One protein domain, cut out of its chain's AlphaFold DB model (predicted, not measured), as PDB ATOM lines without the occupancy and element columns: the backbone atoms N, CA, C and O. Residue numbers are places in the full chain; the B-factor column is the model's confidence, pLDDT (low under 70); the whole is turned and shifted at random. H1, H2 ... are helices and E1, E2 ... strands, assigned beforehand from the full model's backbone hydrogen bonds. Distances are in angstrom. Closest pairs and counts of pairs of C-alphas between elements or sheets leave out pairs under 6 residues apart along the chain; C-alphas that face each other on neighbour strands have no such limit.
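This is residues 22 to 177 of the 390 residues of an uncharacterized protein of Chlamydiae bacterium RIFCSPHIGHO2_12_FULL_49_9 (UniProt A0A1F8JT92). One helix, H6, forms the core of a crossed helical packing, with H1, H2, H3, H4 and H8 packed around it and H5 alongside H2. The longest helix, H8, crosses H6 and H4, and residues 169 to 177 at its far end stick out as an arm; the small hairpin E2 and E3 lies at another end of the body. The printed part has 156 residues, with eight named helices and three named strands in the order H1 H2 H3 H4 H5 E1 H6 E2 E3 H7 H8. The class is mostly helix, and the only sheet is the antiparallel pair E2 - E3. The whole is compact, with a radius of gyration of the C-alphas of 15.7 A and spans of 50 by 41 by 29 A.

H1, residues 24 to 28, begins at C-alpha 24 (19.337, 16.995, -22.844). H2 is residues 35 to 53, 27.0 A long, and H3 is residues 57 to 60. H4, residues 69 to 83, measures 21.3 A, and H5, residues 88 to 98, 14.9 A. The strand E1, residues 105 to 107, pairs with no named strand. H6, residues 108 to 121, runs 20.0 A from C-alpha 108 (12.667, 22.439, -21.572). E2, residues 123 to 126, and E3, residues 130 to 133, precede H7, residues 136 to 139. H8, residues 146 to 174, is 41.5 A long and ends at C-alpha 174 (1.373, 39.795, -14.594).

The hub H6 touches five helices. H2, with residues 44 to 48 alone, touches it about perpendicular at 86 degrees, closest at the C-alphas of Thr 48 and Ala 114, 5.5 A. H4 touches H6 at a steep tilt of 42 degrees, opposite ways; the closest C-alphas, of Leu 79 and Ser 109, are 5.3 A apart. H8 touches H6 between residues 153 to 157 and residues 115 to 119 alone, at a steep tilt of 59 degrees, with the C-alphas of Leu 119 and Thr 153 closest at 7.0 A. H1 and H3 touch H6 too, closest at the C-alphas of Phe 27 and Ile 111, 5.8 A, and of Phe 60 and Tyr 117, 4.9 A. H5 touches H2 at a shallow tilt of 16 degrees, opposite ways, closest at the C-alphas of Leu 49 and Leu 88, 6.5 A. H7 and H8 only just touch, with 3 pairs of C-alphas within 8 A, the closest those of Ser 139 and Gln 146, 6.8 A. Residues 22 to 23 pair antiparallel with residues 105 to 106 of E1. In the hairpin E2 and E3, N 124 and O 132 are 2.8 A apart, within hydrogen-bond range. In H2, H4, H5 and H6 every O i to N i+4 pair is within hydrogen-bond range; H8 has 22 of 25, H1 has 0 of 1 but 2 of 2 O i to N i+3 pairs, and H3 and H7 are too short for an i+4 pair.

The C-alphas of Arg 100 and Gln 177, the two farthest apart, are 50.8 A apart. H8 has a kink of 30 degrees near residue 168. The printed part has no cut, and no link is long. Its mean pLDDT is 84.1, with values under 70 at residues 30, 65 to 68, 100 to 103, 126 to 131 and 140 to 141.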
ATOM      1  N   ALA A  22      14.922  21.486 -25.910       84.62
ATOM      2  CA  ALA A  22      16.343  21.778 -25.791       84.62
ATOM      3  C   ALA A  22      17.151  20.470 -25.713       84.62
ATOM      4  O   ALA A  22      16.599  19.425 -25.351       84.62
ATOM      5  N   PRO A  23      18.452  20.494 -26.053       85.19
ATOM      6  CA  PRO A  23      19.309  19.326 -25.897       85.19
ATOM      7  C   PRO A  23      19.318  18.856 -24.443       85.19
ATOM      8  O   PRO A  23      19.485  19.670 -23.535       85.19
ATOM      9  N   ILE A  24      19.233  17.543 -24.208       81.44
ATOM     10  CA  ILE A  24      19.337  16.995 -22.844       81.44
ATOM     11  C   ILE A  24      20.643  17.416 -22.148       81.44
ATOM     12  O   ILE A  24      20.672  17.543 -20.929       81.44
ATOM     13  N   GLY A  25      21.710  17.700 -22.902       78.62
ATOM     14  CA  GLY A  25      22.968  18.222 -22.358       78.62
ATOM     15  C   GLY A  25      22.825  19.516 -21.545       78.62
ATOM     16  O   GLY A  25      23.637  19.750 -20.649       78.62
ATOM     17  N   ASP A  26      21.774  20.312 -21.774       82.12
ATOM     18  CA  ASP A  26      21.480  21.517 -20.986       82.12
ATOM     19  C   ASP A  26      21.194  21.201 -19.513       82.12
ATOM     20  O   ASP A  26      21.410  22.057 -18.652       82.12
ATOM     21  N   PHE A  27      20.789  19.963 -19.206       85.00
ATOM     22  CA  PHE A  27      20.654  19.458 -17.840       85.00
ATOM     23  C   PHE A  27      21.939  19.636 -17.020       85.00
ATOM     24  O   PHE A  27      21.864  19.867 -15.817       85.00
ATOM     25  N   LEU A  28      23.113  19.560 -17.658       82.06
ATOM     26  CA  LEU A  28      24.421  19.632 -17.002       82.06
ATOM     27  C   LEU A  28      24.943  21.066 -16.800       82.06
ATOM     28  O   LEU A  28      26.057  21.224 -16.308       82.06
ATOM     29  N   GLU A  29      24.190  22.102 -17.179       75.00
ATOM     30  CA  GLU A  29      24.507  23.516 -16.905       75.00
ATOM     31  C   GLU A  29      25.940  23.932 -17.266       75.00
ATOM     32  O   GLU A  29      26.661  24.499 -16.449       75.00
ATOM     33  N   SER A  30      26.368  23.653 -18.503       66.38
ATOM     34  CA  SER A  30      27.721  23.911 -19.040       66.38
ATOM     35  C   SER A  30      28.849  22.989 -18.545       66.38
ATOM     36  O   SER A  30      29.999  23.138 -18.971       66.38
ATOM     37  N   LEU A  31      28.558  21.982 -17.712       75.56
ATOM     38  CA  LEU A  31      29.546  20.959 -17.360       75.56
ATOM     39  C   LEU A  31      29.842  20.072 -18.577       75.56
ATOM     40  O   LEU A  31      28.935  19.517 -19.193       75.56
ATOM     41  N   LYS A  32      31.134  19.883 -18.893       77.25
ATOM     42  CA  LYS A  32      31.559  19.033 -20.019       77.25
ATOM     43  C   LYS A  32      30.955  17.622 -19.893       77.25
ATOM     44  O   LYS A  32      31.202  16.978 -18.859       77.25
ATOM     45  N   PRO A  33      30.216  17.137 -20.908       74.75
ATOM     46  CA  PRO A  33      29.627  15.807 -20.885       74.75
ATOM     47  C   PRO A  33      30.725  14.736 -20.942       74.75
ATOM     48  O   PRO A  33      31.671  14.830 -21.718       74.75
ATOM     49  N   THR A  34      30.599  13.725 -20.088       80.62
ATOM     50  CA  THR A  34      31.370  12.471 -20.116       80.62
ATOM     51  C   THR A  34      30.375  11.314 -20.197       80.62
ATOM     52  O   THR A  34      29.199  11.524 -19.898       80.62
ATOM     53  N   ALA A  35      30.810  10.105 -20.566       80.19
ATOM     54  CA  ALA A  35      29.917   8.943 -20.669       80.19
ATOM     55  C   ALA A  35      29.094   8.723 -19.383       80.19
ATOM     56  O   ALA A  35      27.869   8.636 -19.449       80.19
ATOM     57  N   ASP A  36      29.742   8.782 -18.215       82.19
ATOM     58  CA  ASP A  36      29.075   8.644 -16.912       82.19
ATOM     59  C   ASP A  36      28.031   9.741 -16.663       82.19
ATOM     60  O   ASP A  36      26.937   9.466 -16.177       82.19
ATOM     61  N   LYS A  37      28.319  10.994 -17.044       84.62
ATOM     62  CA  LYS A  37      27.374  12.114 -16.883       84.62
ATOM     63  C   LYS A  37      26.193  12.008 -17.839       84.62
ATOM     64  O   LYS A  37      25.081  12.377 -17.469       84.62
ATOM     65  N   VAL A  38      26.419  11.511 -19.055       81.62
ATOM     66  CA  VAL A  38      25.347  11.230 -20.020       81.62
ATOM     67  C   VAL A  38      24.459  10.107 -19.488       81.62
ATOM     68  O   VAL A  38      23.239  10.242 -19.503       81.62
ATOM     69  N   HIS A  39      25.052   9.044 -18.942       84.19
ATOM     70  CA  HIS A  39      24.303   7.949 -18.332       84.19
ATOM     71  C   HIS A  39      23.525   8.394 -17.084       84.19
ATOM     72  O   HIS A  39      22.340   8.091 -16.970       84.19
ATOM     73  N   PHE A  40      24.141   9.187 -16.201       87.75
ATOM     74  CA  PHE A  40      23.462   9.848 -15.083       87.75
ATOM     75  C   PHE A  40      22.249  10.648 -15.560       87.75
ATOM     76  O   PHE A  40      21.147  10.457 -15.052       87.75
ATOM     77  N   THR A  41      22.440  11.497 -16.572       88.50
ATOM     78  CA  THR A  41      21.365  12.324 -17.126       88.50
ATOM     79  C   THR A  41      20.223  11.454 -17.651       88.50
ATOM     80  O   THR A  41      19.072  11.677 -17.295       88.50
ATOM     81  N   PHE A  42      20.527  10.408 -18.421       88.25
ATOM     82  CA  PHE A  42      19.523   9.461 -18.909       88.25
ATOM     83  C   PHE A  42      18.695   8.840 -17.772       88.25
ATOM     84  O   PHE A  42      17.465   8.875 -17.815       88.25
ATOM     85  N   LEU A  43      19.354   8.330 -16.726       89.38
ATOM     86  CA  LEU A  43      18.672   7.699 -15.592       89.38
ATOM     87  C   LEU A  43      17.790   8.688 -14.814       89.38
ATOM     88  O   LEU A  43      16.709   8.316 -14.356       89.38
ATOM     89  N   VAL A  44      18.224   9.944 -14.670       92.31
ATOM     90  CA  VAL A  44      17.412  10.995 -14.036       92.31
ATOM     91  C   VAL A  44      16.159  11.280 -14.863       92.31
ATOM     92  O   VAL A  44      15.066  11.337 -14.301       92.31
ATOM     93  N   PHE A  45      16.281  11.414 -16.185       92.94
ATOM     94  CA  PHE A  45      15.126  11.654 -17.057       92.94
ATOM     95  C   PHE A  45      14.140  10.488 -17.032       92.94
ATOM     96  O   PHE A  45      12.936  10.720 -16.944       92.94
ATOM     97  N   GLN A  46      14.631   9.248 -17.040       91.56
ATOM     98  CA  GLN A  46      13.776   8.069 -16.926       91.56
ATOM     99  C   GLN A  46      12.957   8.099 -15.627       91.56
ATOM    100  O   GLN A  46      11.737   7.966 -15.664       91.56
ATOM    101  N   ARG A  47      13.605   8.371 -14.488       93.12
ATOM    102  CA  ARG A  47      12.930   8.475 -13.181       93.12
ATOM    103  C   ARG A  47      11.945   9.635 -13.109       93.12
ATOM    104  O   ARG A  47      10.883   9.493 -12.518       93.12
ATOM    105  N   THR A  48      12.293  10.758 -13.729       94.44
ATOM    106  CA  THR A  48      11.433  11.943 -13.833       94.44
ATOM    107  C   THR A  48      10.155  11.608 -14.598       94.44
ATOM    108  O   THR A  48       9.061  11.890 -14.114       94.44
ATOM    109  N   LEU A  49      10.277  10.950 -15.756       94.75
ATOM    110  CA  LEU A  49       9.135  10.490 -16.549       94.75
ATOM    111  C   LEU A  49       8.291   9.474 -15.780       94.75
ATOM    112  O   LEU A  49       7.071   9.611 -15.752       94.75
ATOM    113  N   ASP A  50       8.915   8.508 -15.105       94.06
ATOM    114  CA  ASP A  50       8.184   7.543 -14.284       94.06
ATOM    115  C   ASP A  50       7.415   8.243 -13.147       94.06
ATOM    116  O   ASP A  50       6.260   7.903 -12.893       94.06
ATOM    117  N   SER A  51       7.989   9.251 -12.482       92.88
ATOM    118  CA  SER A  51       7.273  10.034 -11.464       92.88
ATOM    119  C   SER A  51       6.108  10.839 -12.038       92.88
ATOM    120  O   SER A  51       5.048  10.868 -11.417       92.88
ATOM    121  N   LEU A  52       6.253  11.426 -13.229       92.25
ATOM    122  CA  LEU A  52       5.168  12.142 -13.909       92.25
ATOM    123  C   LEU A  52       4.031  11.203 -14.336       92.25
ATOM    124  O   LEU A  52       2.872  11.485 -14.046       92.25
ATOM    125  N   ILE A  53       4.359  10.069 -14.965       91.81
ATOM    126  CA  ILE A  53       3.387   9.053 -15.412       91.81
ATOM    127  C   ILE A  53       2.590   8.512 -14.220       91.81
ATOM    128  O   ILE A  53       1.376   8.347 -14.310       91.81
ATOM    129  N   ASN A  54       3.262   8.279 -13.089       89.25
ATOM    130  CA  ASN A  54       2.637   7.785 -11.860       89.25
ATOM    131  C   ASN A  54       2.102   8.903 -10.946       89.25
ATOM    132  O   ASN A  54       1.748   8.621  -9.802       89.25
ATOM    133  N   ARG A  55       2.060  10.160 -11.413       86.50
ATOM    134  CA  ARG A  55       1.506  11.318 -10.682       86.50
ATOM    135  C   ARG A  55       2.122  11.542  -9.294       86.50
ATOM    136  O   ARG A  55       1.474  12.058  -8.389       86.50
ATOM    137  N   ARG A  56       3.394  11.174  -9.124       86.75
ATOM    138  CA  ARG A  56       4.184  11.412  -7.907       86.75
ATOM    139  C   ARG A  56       4.788  12.808  -7.948       86.75
ATOM    140  O   ARG A  56       6.002  12.975  -8.031       86.75
ATOM    141  N   TYR A  57       3.934  13.824  -7.966       86.38
ATOM    142  CA  TYR A  57       4.357  15.211  -8.130       86.38
ATOM    143  C   TYR A  57       5.165  15.737  -6.935       86.38
ATOM    144  O   TYR A  57       6.003  16.622  -7.111       86.38
ATOM    145  N   SER A  58       5.012  15.130  -5.753       82.06
ATOM    146  CA  SER A  58       5.887  15.371  -4.599       82.06
ATOM    147  C   SER A  58       7.369  15.090  -4.881       82.06
ATOM    148  O   SER A  58       8.236  15.601  -4.176       82.06
ATOM    149  N   ASP A  59       7.692  14.298  -5.912       87.12
ATOM    150  CA  ASP A  59       9.080  14.030  -6.298       87.12
ATOM    151  C   ASP A  59       9.796  15.278  -6.855       87.12
ATOM    152  O   ASP A  59      11.025  15.275  -6.943       87.12
ATOM    153  N   PHE A  60       9.060  16.349  -7.174       87.81
ATOM    154  CA  PHE A  60       9.582  17.614  -7.709       87.81
ATOM    155  C   PHE A  60       9.647  18.752  -6.674       87.81
ATOM    156  O   PHE A  60      10.006  19.876  -7.028       87.81
ATOM    157  N   ASP A  61       9.336  18.473  -5.404       79.44
ATOM    158  CA  ASP A  61       9.496  19.404  -4.277       79.44
ATOM    159  C   ASP A  61      10.985  19.562  -3.902       79.44
ATOM    160  O   ASP A  61      11.544  18.857  -3.061       79.44
ATOM    161  N   ALA A  62      11.674  20.435  -4.633       81.56
ATOM    162  CA  ALA A  62      13.125  20.555  -4.602       81.56
ATOM    163  C   ALA A  62      13.664  21.456  -3.479       81.56
ATOM    164  O   ALA A  62      13.254  22.609  -3.346       81.56
ATOM    165  N   GLN A  63      14.724  20.997  -2.789       76.81
ATOM    166  CA  GLN A  63      15.427  21.808  -1.793       76.81
ATOM    167  C   GLN A  63      16.526  22.709  -2.372       76.81
ATOM    168  O   GLN A  63      17.604  22.246  -2.748       76.81
ATOM    169  N   THR A  64      16.307  24.025  -2.349       74.25
ATOM    170  CA  THR A  64      17.265  25.040  -2.835       74.25
ATOM    171  C   THR A  64      18.166  25.642  -1.750       74.25
ATOM    172  O   THR A  64      19.048  26.439  -2.067       74.25
ATOM    173  N   ALA A  65      17.963  25.260  -0.482       67.19
ATOM    174  CA  ALA A  65      18.668  25.792   0.693       67.19
ATOM    175  C   ALA A  65      18.512  27.319   0.903       67.19
ATOM    176  O   ALA A  65      19.342  27.953   1.556       67.19
ATOM    177  N   SER A  66      17.447  27.904   0.350       64.94
ATOM    178  CA  SER A  66      17.022  29.295   0.540       64.94
ATOM    179  C   SER A  66      15.529  29.361   0.884       64.94
ATOM    180  O   SER A  66      14.815  28.365   0.782       64.94
ATOM    181  N   ASN A  67      15.033  30.531   1.284       63.81
ATOM    182  CA  ASN A  67      13.645  30.753   1.698       63.81
ATOM    183  C   ASN A  67      12.646  30.851   0.524       63.81
ATOM    184  O   ASN A  67      11.789  31.735   0.492       63.81
ATOM    185  N   CYS A  68      12.766  29.968  -0.468       69.69
ATOM    186  CA  CYS A  68      11.959  30.006  -1.686       69.69
ATOM    187  C   CYS A  68      11.207  28.705  -2.001       69.69
ATOM    188  O   CYS A  68      10.777  28.534  -3.140       69.69
ATOM    189  N   CYS A  69      11.018  27.815  -1.018       74.94
ATOM    190  CA  CYS A  69      10.262  26.562  -1.173       74.94
ATOM    191  C   CYS A  69       8.901  26.771  -1.865       74.94
ATOM    192  O   CYS A  69       8.585  26.057  -2.814       74.94
ATOM    193  N   HIS A  70       8.169  27.836  -1.525       75.69
ATOM    194  CA  HIS A  70       6.868  28.165  -2.131       75.69
ATOM    195  C   HIS A  70       6.960  28.546  -3.594       75.69
ATOM    196  O   HIS A  70       6.139  28.118  -4.404       75.69
ATOM    197  N   GLY A  71       7.975  29.317  -3.967       81.56
ATOM    198  CA  GLY A  71       8.198  29.642  -5.368       81.56
ATOM    199  C   GLY A  71       8.767  28.470  -6.172       81.56
ATOM    200  O   GLY A  71       8.479  28.374  -7.364       81.56
ATOM    201  N   VAL A  72       9.518  27.558  -5.545       85.38
ATOM    202  CA  VAL A  72       9.983  26.310  -6.176       85.38
ATOM    203  C   VAL A  72       8.816  25.362  -6.428       85.38
ATOM    204  O   VAL A  72       8.716  24.815  -7.522       85.38
ATOM    205  N   ALA A  73       7.893  25.219  -5.484       80.56
ATOM    206  CA  ALA A  73       6.703  24.399  -5.671       80.56
ATOM    207  C   ALA A  73       5.743  24.977  -6.707       80.56
ATOM    208  O   ALA A  73       5.240  24.235  -7.549       80.56
ATOM    209  N   LEU A  74       5.542  26.302  -6.711       85.00
ATOM    210  CA  LEU A  74       4.795  26.972  -7.778       85.00
ATOM    211  C   LEU A  74       5.459  26.737  -9.142       85.00
ATOM    212  O   LEU A  74       4.777  26.431 -10.117       85.00
ATOM    213  N   LEU A  75       6.791  26.840  -9.215       88.62
ATOM    214  CA  LEU A  75       7.548  26.531 -10.427       88.62
ATOM    215  C   LEU A  75       7.356  25.067 -10.851       88.62
ATOM    216  O   LEU A  75       7.066  24.823 -12.017       88.62
ATOM    217  N   GLY A  76       7.480  24.110  -9.931       89.50
ATOM    218  CA  GLY A  76       7.251  22.690 -10.199       89.50
ATOM    219  C   GLY A  76       5.844  22.425 -10.733       89.50
ATOM    220  O   GLY A  76       5.696  21.762 -11.757       89.50
ATOM    221  N   ALA A  77       4.821  23.011 -10.107       86.12
ATOM    222  CA  ALA A  77       3.433  22.903 -10.548       86.12
ATOM    223  C   ALA A  77       3.223  23.475 -11.962       86.12
ATOM    224  O   ALA A  77       2.634  22.801 -12.810       86.12
ATOM    225  N   ASP A  78       3.753  24.670 -12.249       87.56
ATOM    226  CA  ASP A  78       3.687  25.265 -13.589       87.56
ATOM    227  C   ASP A  78       4.396  24.382 -14.638       87.56
ATOM    228  O   ASP A  78       3.895  24.201 -15.751       87.56
ATOM    229  N   LEU A  79       5.564  23.821 -14.295       91.69
ATOM    230  CA  LEU A  79       6.332  22.947 -15.183       91.69
ATOM    231  C   LEU A  79       5.570  21.656 -15.492       91.69
ATOM    232  O   LEU A  79       5.482  21.287 -16.663       91.69
ATOM    233  N   ILE A  80       4.984  21.009 -14.479       90.19
ATOM    234  CA  ILE A  80       4.142  19.812 -14.643       90.19
ATOM    235  C   ILE A  80       2.971  20.135 -15.567       90.19
ATOM    236  O   ILE A  80       2.803  19.473 -16.589       90.19
ATOM    237  N   HIS A  81       2.213  21.191 -15.264       87.25
ATOM    238  CA  HIS A  81       1.075  21.606 -16.083       87.25
ATOM    239  C   HIS A  81       1.485  21.848 -17.543       87.25
ATOM    240  O   HIS A  81       0.775  21.467 -18.473       87.25
ATOM    241  N   SER A  82       2.663  22.436 -17.771       89.06
ATOM    242  CA  SER A  82       3.149  22.707 -19.124       89.06
ATOM    243  C   SER A  82       3.428  21.454 -19.956       89.06
ATOM    244  O   SER A  82       3.460  21.570 -21.172       89.06
ATOM    245  N   ILE A  83       3.600  20.277 -19.349       88.81
ATOM    246  CA  ILE A  83       3.902  19.026 -20.068       88.81
ATOM    247  C   ILE A  83       2.787  17.978 -19.988       88.81
ATOM    248  O   ILE A  83       2.910  16.924 -20.602       88.81
ATOM    249  N   GLN A  84       1.688  18.255 -19.278       85.00
ATOM    250  CA  GLN A  84       0.564  17.317 -19.114       85.00
ATOM    251  C   GLN A  84      -0.117  16.916 -20.432       85.00
ATOM    252  O   GLN A  84      -0.743  15.866 -20.501       85.00
ATOM    253  N   HIS A  85       0.001  17.739 -21.474       85.12
ATOM    254  CA  HIS A  85      -0.565  17.467 -22.798       85.12
ATOM    255  C   HIS A  85       0.363  16.643 -23.706       85.12
ATOM    256  O   HIS A  85      -0.008  16.332 -24.836       85.12
ATOM    257  N   ILE A  86       1.579  16.333 -23.250       89.19
ATOM    258  CA  ILE A  86       2.580  15.604 -24.028       89.19
ATOM    259  C   ILE A  86       2.453  14.106 -23.733       89.19
ATOM    260  O   ILE A  86       2.235  13.711 -22.590       89.19
ATOM    261  N   ASP A  87       2.638  13.258 -24.750       90.31
ATOM    262  CA  ASP A  87       2.715  11.807 -24.556       90.31
ATOM    263  C   ASP A  87       4.004  11.420 -23.812       90.31
ATOM    264  O   ASP A  87       5.063  11.180 -24.399       90.31
ATOM    265  N   LEU A  88       3.909  11.352 -22.483       91.69
ATOM    266  CA  LEU A  88       5.016  10.978 -21.605       91.69
ATOM    267  C   LEU A  88       5.495   9.537 -21.836       91.69
ATOM    268  O   LEU A  88       6.681   9.253 -21.653       91.69
ATOM    269  N   ASN A  89       4.602   8.627 -22.247       91.94
ATOM    270  CA  ASN A  89       4.983   7.248 -22.554       91.94
ATOM    271  C   ASN A  89       5.782   7.190 -23.856       91.94
ATOM    272  O   ASN A  89       6.816   6.520 -23.890       91.94
ATOM    273  N   GLY A  90       5.346   7.926 -24.880       89.81
ATOM    274  CA  GLY A  90       6.087   8.127 -26.124       89.81
ATOM    275  C   GLY A  90       7.480   8.701 -25.867       89.81
ATOM    276  O   GLY A  90       8.474   8.070 -26.226       89.81
ATOM    277  N   LEU A  91       7.572   9.808 -25.119       88.75
ATOM    278  CA  LEU A  91       8.858  10.411 -24.735       88.75
ATOM    279  C   LEU A  91       9.776   9.432 -23.992       88.75
ATOM    280  O   LEU A  91      10.990   9.442 -24.198       88.75
ATOM    281  N   ARG A  92       9.228   8.567 -23.128       90.19
ATOM    282  CA  ARG A  92      10.022   7.540 -22.438       90.19
ATOM    283  C   ARG A  92      10.622   6.539 -23.423       90.19
ATOM    284  O   ARG A  92      11.791   6.185 -23.277       90.19
ATOM    285  N   GLN A  93       9.854   6.097 -24.418       88.62
ATOM    286  CA  GLN A  93      10.363   5.187 -25.448       88.62
ATOM    287  C   GLN A  93      11.423   5.860 -26.322       88.62
ATOM    288  O   GLN A  93      12.467   5.262 -26.583       88.62
ATOM    289  N   GLU A  94      11.204   7.115 -26.713       87.44
ATOM    290  CA  GLU A  94      12.182   7.881 -27.489       87.44
ATOM    291  C   GLU A  94      13.486   8.098 -26.716       87.44
ATOM    292  O   GLU A  94      14.572   7.940 -27.280       87.44
ATOM    293  N   LEU A  95      13.399   8.395 -25.415       87.06
ATOM    294  CA  LEU A  95      14.556   8.533 -24.533       87.06
ATOM    295  C   LEU A  95      15.362   7.228 -24.464       87.06
ATOM    296  O   LEU A  95      16.585   7.258 -24.604       87.06
ATOM    297  N   ILE A  96      14.693   6.083 -24.278       85.38
ATOM    298  CA  ILE A  96      15.328   4.753 -24.242       85.38
ATOM    299  C   ILE A  96      16.002   4.438 -25.582       85.38
ATOM    300  O   ILE A  96      17.157   4.007 -25.602       85.38
ATOM    301  N   ALA A  97      15.322   4.699 -26.701       83.31
ATOM    302  CA  ALA A  97      15.878   4.496 -28.037       83.31
ATOM    303  C   ALA A  97      17.095   5.402 -28.298       83.31
ATOM    304  O   ALA A  97      18.089   4.973 -28.890       83.31
ATOM    305  N   SER A  98      17.045   6.641 -27.806       78.69
ATOM    306  CA  SER A  98      18.080   7.653 -28.019       78.69
ATOM    307  C   SER A  98      19.234   7.584 -27.022       78.69
ATOM    308  O   SER A  98      20.246   8.239 -27.243       78.69
ATOM    309  N   HIS A  99      19.164   6.769 -25.963       74.56
ATOM    310  CA  HIS A  99      20.275   6.587 -25.011       74.56
ATOM    311  C   HIS A  99      21.593   6.216 -25.705       74.56
ATOM    312  O   HIS A  99      22.675   6.582 -25.247       74.56
ATOM    313  N   ARG A 100      21.493   5.530 -26.850       60.28
ATOM    314  CA  ARG A 100      22.628   5.102 -27.675       60.28
ATOM    315  C   ARG A 100      23.116   6.170 -28.663       60.28
ATOM    316  O   ARG A 100      24.255   6.088 -29.108       60.28
ATOM    317  N   ASN A 101      22.298   7.181 -28.965       58.16
ATOM    318  CA  ASN A 101      22.561   8.210 -29.970       58.16
ATOM    319  C   ASN A 101      22.628   9.591 -29.294       58.16
ATOM    320  O   ASN A 101      21.618  10.163 -28.892       58.16
ATOM    321  N   GLN A 102      23.835  10.140 -29.152       58.56
ATOM    322  CA  GLN A 102      24.047  11.468 -28.568       58.56
ATOM    323  C   GLN A 102      23.301  12.527 -29.400       58.56
ATOM    324  O   GLN A 102      23.668  12.769 -30.545       58.56
ATOM    325  N   GLY A 103      22.248  13.148 -28.853       69.00
ATOM    326  CA  GLY A 103      21.501  14.188 -29.577       69.00
ATOM    327  C   GLY A 103      20.022  14.358 -29.230       69.00
ATOM    328  O   GLY A 103      19.376  15.222 -29.819       69.00
ATOM    329  N   TYR A 104      19.474  13.578 -28.294       80.06
ATOM    330  CA  TYR A 104      18.063  13.698 -27.927       80.06
ATOM    331  C   TYR A 104      17.715  15.087 -27.374       80.06
ATOM    332  O   TYR A 104      18.423  15.651 -26.524       80.06
ATOM    333  N   GLN A 105      16.594  15.614 -27.856       86.75
ATOM    334  CA  GLN A 105      15.998  16.845 -27.368       86.75
ATOM    335  C   GLN A 105      14.800  16.512 -26.489       86.75
ATOM    336  O   GLN A 105      13.989  15.660 -26.833       86.75
ATOM    337  N   ALA A 106      14.679  17.210 -25.370       87.31
ATOM    338  CA  ALA A 106      13.551  17.087 -24.462       87.31
ATOM    339  C   ALA A 106      12.838  18.438 -24.335       87.31
ATOM    340  O   ALA A 106      13.495  19.476 -24.482       87.31
ATOM    341  N   PRO A 107      11.533  18.457 -24.007       90.31
ATOM    342  CA  PRO A 107      10.868  19.665 -23.532       90.31
ATOM    343  C   PRO A 107      11.702  20.360 -22.455       90.31
ATOM    344  O   PRO A 107      12.177  19.711 -21.520       90.31
ATOM    345  N   ARG A 108      11.874  21.681 -22.547       90.94
ATOM    346  CA  ARG A 108      12.667  22.439 -21.572       90.94
ATOM    347  C   ARG A 108      12.111  22.263 -20.163       90.94
ATOM    348  O   ARG A 108      12.884  22.076 -19.228       90.94
ATOM    349  N   SER A 109      10.787  22.221 -20.043       91.94
ATOM    350  CA  SER A 109      10.119  21.950 -18.776       91.94
ATOM    351  C   SER A 109      10.479  20.584 -18.190       91.94
ATOM    352  O   SER A 109      10.630  20.468 -16.977       91.94
ATOM    353  N   LEU A 110      10.687  19.560 -19.029       93.00
ATOM    354  CA  LEU A 110      11.134  18.239 -18.577       93.00
ATOM    355  C   LEU A 110      12.585  18.275 -18.079       93.00
ATOM    356  O   LEU A 110      12.899  17.628 -17.084       93.00
ATOM    357  N   ILE A 111      13.457  19.056 -18.729       92.75
ATOM    358  CA  ILE A 111      14.833  19.278 -18.254       92.75
ATOM    359  C   ILE A 111      14.809  19.926 -16.870       92.75
ATOM    360  O   ILE A 111      15.509  19.471 -15.966       92.75
ATOM    361  N   ASP A 112      13.996  20.969 -16.693       93.75
ATOM    362  CA  ASP A 112      13.912  21.661 -15.413       93.75
ATOM    363  C   ASP A 112      13.286  20.754 -14.326       93.75
ATOM    364  O   ASP A 112      13.818  20.679 -13.221       93.75
ATOM    365  N   LEU A 113      12.251  19.964 -14.639       94.38
ATOM    366  CA  LEU A 113      11.693  18.960 -13.714       94.38
ATOM    367  C   LEU A 113      12.704  17.881 -13.322       94.38
ATOM    368  O   LEU A 113      12.767  17.501 -12.156       94.38
ATOM    369  N   ALA A 114      13.534  17.424 -14.260       94.44
ATOM    370  CA  ALA A 114      14.600  16.467 -13.982       94.44
ATOM    371  C   ALA A 114      15.639  17.026 -12.999       94.44
ATOM    372  O   ALA A 114      16.156  16.304 -12.144       94.44
ATOM    373  N   GLN A 115      15.940  18.321 -13.078       94.12
ATOM    374  CA  GLN A 115      16.834  18.968 -12.120       94.12
ATOM    375  C   GLN A 115      16.165  19.163 -10.750       94.12
ATOM    376  O   GLN A 115      16.814  18.927  -9.728       94.12
ATOM    377  N   LEU A 116      14.875  19.523 -10.706       93.00
ATOM    378  CA  LEU A 116      14.107  19.575  -9.453       93.00
ATOM    379  C   LEU A 116      14.033  18.195  -8.780       93.00
ATOM    380  O   LEU A 116      14.236  18.091  -7.571       93.00
ATOM    381  N   TYR A 117      13.852  17.129  -9.563       92.88
ATOM    382  CA  TYR A 117      13.884  15.749  -9.075       92.88
ATOM    383  C   TYR A 117      15.201  15.430  -8.357       92.88
ATOM    384  O   TYR A 117      15.196  14.911  -7.242       92.88
ATOM    385  N   VAL A 118      16.347  15.789  -8.951       92.25
ATOM    386  CA  VAL A 118      17.663  15.607  -8.309       92.25
ATOM    387  C   VAL A 118      17.747  16.365  -6.985       92.25
ATOM    388  O   VAL A 118      18.239  15.810  -6.003       92.25
ATOM    389  N   LEU A 119      17.267  17.611  -6.945       90.12
ATOM    390  CA  LEU A 119      17.302  18.447  -5.743       90.12
ATOM    391  C   LEU A 119      16.418  17.916  -4.610       90.12
ATOM    392  O   LEU A 119      16.814  17.991  -3.449       90.12
ATOM    393  N   ASN A 120      15.246  17.365  -4.921       87.62
ATOM    394  CA  ASN A 120      14.430  16.677  -3.924       87.62
ATOM    395  C   ASN A 120      15.107  15.381  -3.455       87.62
ATOM    396  O   ASN A 120      15.136  15.065  -2.267       87.62
ATOM    397  N   TYR A 121      15.723  14.642  -4.378       88.31
ATOM    398  CA  TYR A 121      16.341  13.355  -4.080       88.31
ATOM    399  C   TYR A 121      17.519  13.455  -3.093       88.31
ATOM    400  O   TYR A 121      17.707  12.573  -2.256       88.31
ATOM    401  N   VAL A 122      18.300  14.537  -3.149       87.69
ATOM    402  CA  VAL A 122      19.411  14.792  -2.209       87.69
ATOM    403  C   VAL A 122      18.964  15.331  -0.848       87.69
ATOM    404  O   VAL A 122      19.807  15.518   0.026       87.69
ATOM    405  N   ARG A 123      17.675  15.610  -0.641       82.06
ATOM    406  CA  ARG A 123      17.144  16.104   0.637       82.06
ATOM    407  C   ARG A 123      17.214  15.003   1.692       82.06
ATOM    408  O   ARG A 123      16.827  13.870   1.415       82.06
ATOM    409  N   ARG A 124      17.683  15.293   2.900       81.06
ATOM    410  CA  ARG A 124      17.674  14.351   4.028       81.06
ATOM    411  C   ARG A 124      17.197  15.066   5.279       81.06
ATOM    412  O   ARG A 124      17.722  16.124   5.603       81.06
ATOM    413  N   ASP A 125      16.246  14.462   5.977       72.00
ATOM    414  CA  ASP A 125      15.829  14.947   7.287       72.00
ATOM    415  C   ASP A 125      16.906  14.608   8.327       72.00
ATOM    416  O   ASP A 125      17.387  13.473   8.402       72.00
ATOM    417  N   ASP A 126      17.337  15.612   9.082       67.94
ATOM    418  CA  ASP A 126      18.268  15.481  10.195       67.94
ATOM    419  C   ASP A 126      17.577  16.040  11.448       67.94
ATOM    420  O   ASP A 126      17.345  17.248  11.520       67.94
ATOM    421  N   PRO A 127      17.258  15.204  12.452       61.34
ATOM    422  CA  PRO A 127      16.485  15.635  13.618       61.34
ATOM    423  C   PRO A 127      17.073  16.833  14.376       61.34
ATOM    424  O   PRO A 127      16.338  17.553  15.042       61.34
ATOM    425  N   ALA A 128      18.389  17.059  14.286       60.56
ATOM    426  CA  ALA A 128      19.064  18.162  14.966       60.56
ATOM    427  C   ALA A 128      19.250  19.405  14.081       60.56
ATOM    428  O   ALA A 128      19.505  20.493  14.596       60.56
ATOM    429  N   LYS A 129      19.196  19.254  12.753       57.88
ATOM    430  CA  LYS A 129      19.547  20.316  11.789       57.88
ATOM    431  C   LYS A 129      18.417  20.668  10.822       57.88
ATOM    432  O   LYS A 129      18.590  21.581  10.016       57.88
ATOM    433  N   GLY A 130      17.292  19.964  10.898       62.06
ATOM    434  CA  GLY A 130      16.220  20.029   9.915       62.06
ATOM    435  C   GLY A 130      16.641  19.413   8.581       62.06
ATOM    436  O   GLY A 130      17.457  18.493   8.523       62.06
ATOM    437  N   MET A 131      16.102  19.938   7.483       68.50
ATOM    438  CA  MET A 131      16.376  19.408   6.147       68.50
ATOM    439  C   MET A 131      17.765  19.803   5.640       68.50
ATOM    440  O   MET A 131      18.053  20.985   5.423       68.50
ATOM    441  N   ILE A 132      18.615  18.810   5.379       75.44
ATOM    442  CA  ILE A 132      19.976  18.992   4.868       75.44
ATOM    443  C   ILE A 132      20.148  18.412   3.457       75.44
ATOM    444  O   ILE A 132      19.392  17.554   3.009       75.44
ATOM    445  N   THR A 133      21.203  18.845   2.762       84.44
ATOM    446  CA  THR A 133      21.602  18.275   1.467       84.44
ATOM    447  C   THR A 133      22.626  17.151   1.649       84.44
ATOM    448  O   THR A 133      23.733  17.387   2.136       84.44
ATOM    449  N   ASP A 134      22.283  15.944   1.203       86.69
ATOM    450  CA  ASP A 134      23.123  14.749   1.228       86.69
ATOM    451  C   ASP A 134      23.416  14.239  -0.192       86.69
ATOM    452  O   ASP A 134      22.676  13.452  -0.786       86.69
ATOM    453  N   TYR A 135      24.548  14.682  -0.742       85.81
ATOM    454  CA  TYR A 135      24.988  14.296  -2.085       85.81
ATOM    455  C   TYR A 135      25.350  12.809  -2.205       85.81
ATOM    456  O   TYR A 135      25.475  12.321  -3.327       85.81
ATOM    457  N   THR A 136      25.574  12.097  -1.091       83.50
ATOM    458  CA  THR A 136      25.963  10.675  -1.142       83.50
ATOM    459  C   THR A 136      24.833   9.805  -1.675       83.50
ATOM    460  O   THR A 136      25.106   8.870  -2.420       83.50
ATOM    461  N   ARG A 137      23.578  10.227  -1.468       85.25
ATOM    462  CA  ARG A 137      22.391   9.586  -2.043       85.25
ATOM    463  C   ARG A 137      22.480   9.452  -3.565       85.25
ATOM    464  O   ARG A 137      22.033   8.458  -4.127       85.25
ATOM    465  N   LEU A 138      23.072  10.429  -4.263       85.25
ATOM    466  CA  LEU A 138      23.248  10.336  -5.718       85.25
ATOM    467  C   LEU A 138      24.242   9.238  -6.105       85.25
ATOM    468  O   LEU A 138      24.039   8.578  -7.117       85.25
ATOM    469  N   SER A 139      25.275   9.007  -5.298       78.69
ATOM    470  CA  SER A 139      26.231   7.923  -5.531       78.69
ATOM    471  C   SER A 139      25.618   6.537  -5.319       78.69
ATOM    472  O   SER A 139      26.051   5.593  -5.974       78.69
ATOM    473  N   ASP A 140      24.599   6.413  -4.463       68.75
ATOM    474  CA  ASP A 140      23.911   5.136  -4.200       68.75
ATOM    475  C   ASP A 140      23.138   4.619  -5.421       68.75
ATOM    476  O   ASP A 140      22.790   3.442  -5.510       68.75
ATOM    477  N   ILE A 141      22.843   5.511  -6.366       67.56
ATOM    478  CA  ILE A 141      21.958   5.239  -7.497       67.56
ATOM    479  C   ILE A 141      22.647   5.455  -8.838       67.56
ATOM    480  O   ILE A 141      22.336   4.777  -9.820       67.56
ATOM    481  N   PHE A 142      23.558   6.417  -8.902       77.31
ATOM    482  CA  PHE A 142      24.171   6.854 -10.137       77.31
ATOM    483  C   PHE A 142      25.680   6.659 -10.049       77.31
ATOM    484  O   PHE A 142      26.348   7.219  -9.183       77.31
ATOM    485  N   ASN A 143      26.229   5.898 -10.995       71.75
ATOM    486  CA  ASN A 143      27.662   5.634 -11.072       71.75
ATOM    487  C   ASN A 143      28.411   6.849 -11.655       71.75
ATOM    488  O   ASN A 143      28.830   6.856 -12.809       71.75
ATOM    489  N   CYS A 144      28.500   7.918 -10.866       79.19
ATOM    490  CA  CYS A 144      29.164   9.175 -11.197       79.19
ATOM    491  C   CYS A 144      30.046   9.600 -10.015       79.19
ATOM    492  O   CYS A 144      29.766   9.276  -8.861       79.19
ATOM    493  N   ASN A 145      31.131  10.336 -10.272       81.62
ATOM    494  CA  ASN A 145      32.060  10.665  -9.190       81.62
ATOM    495  C   ASN A 145      31.461  11.676  -8.184       81.62
ATOM    496  O   ASN A 145      30.728  12.600  -8.540       81.62
ATOM    497  N   GLN A 146      31.831  11.552  -6.907       84.19
ATOM    498  CA  GLN A 146      31.313  12.425  -5.845       84.19
ATOM    499  C   GLN A 146      31.690  13.907  -6.049       84.19
ATOM    500  O   GLN A 146      30.971  14.811  -5.622       84.19
ATOM    501  N   LYS A 147      32.820  14.178  -6.718       85.88
ATOM    502  CA  LYS A 147      33.274  15.540  -7.040       85.88
ATOM    503  C   LYS A 147      32.293  16.248  -7.980       85.88
ATOM    504  O   LYS A 147      32.049  17.436  -7.802       85.88
ATOM    505  N   PHE A 148      31.710  15.525  -8.930       87.88
ATOM    506  CA  PHE A 148      30.686  16.012  -9.841       87.88
ATOM    507  C   PHE A 148      29.420  16.365  -9.065       87.88
ATOM    508  O   PHE A 148      28.965  17.496  -9.181       87.88
ATOM    509  N   PHE A 149      28.909  15.485  -8.198       88.62
ATOM    510  CA  PHE A 149      27.702  15.783  -7.412       88.62
ATOM    511  C   PHE A 149      27.871  16.985  -6.474       88.62
ATOM    512  O   PHE A 149      26.954  17.800  -6.356       88.62
ATOM    513  N   LYS A 150      29.063  17.147  -5.881       88.56
ATOM    514  CA  LYS A 150      29.434  18.313  -5.057       88.56
ATOM    515  C   LYS A 150      29.554  19.621  -5.850       88.56
ATOM    516  O   LYS A 150      29.536  20.685  -5.244       88.56
ATOM    517  N   GLN A 151      29.695  19.563  -7.174       88.12
ATOM    518  CA  GLN A 151      29.686  20.740  -8.051       88.12
ATOM    519  C   GLN A 151      28.290  21.001  -8.625       88.12
ATOM    520  O   GLN A 151      27.814  22.131  -8.605       88.12
ATOM    521  N   PHE A 152      27.637  19.945  -9.103       88.94
ATOM    522  CA  PHE A 152      26.349  19.988  -9.781       88.94
ATOM    523  C   PHE A 152      25.222  20.441  -8.852       88.94
ATOM    524  O   PHE A 152      24.502  21.379  -9.167       88.94
ATOM    525  N   THR A 153      25.109  19.832  -7.671       89.69
ATOM    526  CA  THR A 153      23.978  20.089  -6.769       89.69
ATOM    527  C   THR A 153      23.960  21.532  -6.247       89.69
ATOM    528  O   THR A 153      22.919  22.175  -6.365       89.69
ATOM    529  N   PRO A 154      25.074  22.117  -5.751       88.12
ATOM    530  CA  PRO A 154      25.062  23.524  -5.340       88.12
ATOM    531  C   PRO A 154      24.822  24.496  -6.504       88.12
ATOM    532  O   PRO A 154      24.242  25.563  -6.294       88.12
ATOM    533  N   ALA A 155      25.247  24.146  -7.726       89.12
ATOM    534  CA  ALA A 155      24.946  24.935  -8.920       89.12
ATOM    535  C   ALA A 155      23.436  24.946  -9.212       89.12
ATOM    536  O   ALA A 155      22.866  26.032  -9.339       89.12
ATOM    537  N   LEU A 156      22.780  23.778  -9.172       90.56
ATOM    538  CA  LEU A 156      21.322  23.661  -9.291       90.56
ATOM    539  C   LEU A 156      20.594  24.466  -8.205       90.56
ATOM    540  O   LEU A 156      19.705  25.261  -8.509       90.56
ATOM    541  N   GLN A 157      20.988  24.308  -6.936       88.88
ATOM    542  CA  GLN A 157      20.385  25.040  -5.814       88.88
ATOM    543  C   GLN A 157      20.458  26.555  -6.022       88.88
ATOM    544  O   GLN A 157      19.466  27.264  -5.827       88.88
ATOM    545  N   LYS A 158      21.615  27.056  -6.475       89.31
ATOM    546  CA  LYS A 158      21.811  28.471  -6.800       89.31
ATOM    547  C   LYS A 158      20.975  28.908  -8.002       89.31
ATOM    548  O   LYS A 158      20.347  29.966  -7.925       89.31
ATOM    549  N   LYS A 159      20.940  28.123  -9.090       90.75
ATOM    550  CA  LYS A 159      20.111  28.415 -10.271       90.75
ATOM    551  C   LYS A 159      18.660  28.610  -9.855       90.75
ATOM    552  O   LYS A 159      18.095  29.658 -10.154       90.75
ATOM    553  N   TYR A 160      18.072  27.635  -9.165       90.75
ATOM    554  CA  TYR A 160      16.649  27.671  -8.826       90.75
ATOM    555  C   TYR A 160      16.313  28.698  -7.752       90.75
ATOM    556  O   TYR A 160      15.299  29.378  -7.884       90.75
ATOM    557  N   SER A 161      17.186  28.900  -6.759       88.06
ATOM    558  CA  SER A 161      17.032  30.010  -5.809       88.06
ATOM    559  C   SER A 161      16.930  31.351  -6.535       88.06
ATOM    560  O   SER A 161      15.981  32.104  -6.326       88.06
ATOM    561  N   ASN A 162      17.875  31.622  -7.440       90.00
ATOM    562  CA  ASN A 162      17.927  32.884  -8.173       90.00
ATOM    563  C   ASN A 162      16.767  33.015  -9.156       90.00
ATOM    564  O   ASN A 162      16.165  34.082  -9.250       90.00
ATOM    565  N   LEU A 163      16.442  31.933  -9.863       90.69
ATOM    566  CA  LEU A 163      15.328  31.890 -10.797       90.69
ATOM    567  C   LEU A 163      14.022  32.275 -10.099       90.69
ATOM    568  O   LEU A 163      13.318  33.163 -10.569       90.69
ATOM    569  N   VAL A 164      13.726  31.641  -8.964       89.56
ATOM    570  CA  VAL A 164      12.500  31.883  -8.205       89.56
ATOM    571  C   VAL A 164      12.479  33.289  -7.609       89.56
ATOM    572  O   VAL A 164      11.493  34.004  -7.788       89.56
ATOM    573  N   ALA A 165      13.568  33.719  -6.963       87.81
ATOM    574  CA  ALA A 165      13.653  35.044  -6.348       87.81
ATOM    575  C   ALA A 165      13.393  36.171  -7.362       87.81
ATOM    576  O   ALA A 165      12.640  37.101  -7.077       87.81
ATOM    577  N   LEU A 166      13.954  36.054  -8.568       88.50
ATOM    578  CA  LEU A 166      13.742  37.017  -9.651       88.50
ATOM    579  C   LEU A 166      12.342  36.902 -10.278       88.50
ATOM    580  O   LEU A 166      11.798  37.889 -10.778       88.50
ATOM    581  N   ARG A 167      11.735  35.709 -10.258       89.94
ATOM    582  CA  ARG A 167      10.423  35.460 -10.870       89.94
ATOM    583  C   ARG A 167       9.273  36.090 -10.083       89.94
ATOM    584  O   ARG A 167       8.284  36.456 -10.715       89.94
ATOM    585  N   TYR A 168       9.391  36.295  -8.769       90.12
ATOM    586  CA  TYR A 168       8.323  36.925  -7.973       90.12
ATOM    587  C   TYR A 168       7.904  38.293  -8.519       90.12
ATOM    588  O   TYR A 168       6.710  38.552  -8.678       90.12
ATOM    589  N   GLN A 169       8.860  39.145  -8.899       90.44
ATOM    590  CA  GLN A 169       8.535  40.441  -9.497       90.44
ATOM    591  C   GLN A 169       7.802  40.285 -10.838       90.44
ATOM    592  O   GLN A 169       6.858  41.021 -11.124       90.44
ATOM    593  N   SER A 170       8.217  39.320 -11.666       89.25
ATOM    594  CA  SER A 170       7.536  39.022 -12.932       89.25
ATOM    595  C   SER A 170       6.102  38.549 -12.699       89.25
ATOM    596  O   SER A 170       5.209  38.968 -13.428       89.25
ATOM    597  N   ILE A 171       5.876  37.704 -11.688       90.06
ATOM    598  CA  ILE A 171       4.541  37.222 -11.316       90.06
ATOM    599  C   ILE A 171       3.670  38.401 -10.883       90.06
ATOM    600  O   ILE A 171       2.590  38.590 -11.430       90.06
ATOM    601  N   SER A 172       4.159  39.236  -9.963       91.19
ATOM    602  CA  SER A 172       3.420  40.409  -9.481       91.19
ATOM    603  C   SER A 172       2.996  41.343 -10.624       91.19
ATOM    604  O   SER A 172       1.851  41.786 -10.658       91.19
ATOM    605  N   LYS A 173       3.870  41.578 -11.613       91.00
ATOM    606  CA  LYS A 173       3.564  42.413 -12.791       91.00
ATOM    607  C   LYS A 173       2.520  41.810 -13.737       91.00
ATOM    608  O   LYS A 173       1.884  42.558 -14.470       91.00
ATOM    609  N   GLN A 174       2.361  40.487 -13.754       90.50
ATOM    610  CA  GLN A 174       1.373  39.795 -14.594       90.50
ATOM    611  C   GLN A 174      -0.031  39.789 -13.979       90.50
ATOM    612  O   GLN A 174      -1.003  39.516 -14.680       90.50
ATOM    613  N   LEU A 175      -0.149  40.077 -12.682       88.81
ATOM    614  CA  LEU A 175      -1.427  40.111 -11.979       88.81
ATOM    615  C   LEU A 175      -2.120  41.472 -12.149       88.81
ATOM    616  O   LEU A 175      -1.442  42.497 -12.304       88.81
ATOM    617  N   PRO A 176      -3.464  41.536 -12.074       87.69
ATOM    618  CA  PRO A 176      -4.160  42.815 -12.028       87.69
ATOM    619  C   PRO A 176      -3.720  43.589 -10.782       87.69
ATOM    620  O   PRO A 176      -3.903  43.121  -9.660       87.69
ATOM    621  N   GLN A 177      -3.145  44.779 -10.969       87.12
ATOM    622  CA  GLN A 177      -2.474  45.534  -9.896       87.12
ATOM    623  C   GLN A 177      -3.416  45.996  -8.773       87.12
ATOM    624  O   GLN A 177      -2.962  46.284  -7.669       87.12
TER     625      GLN A 177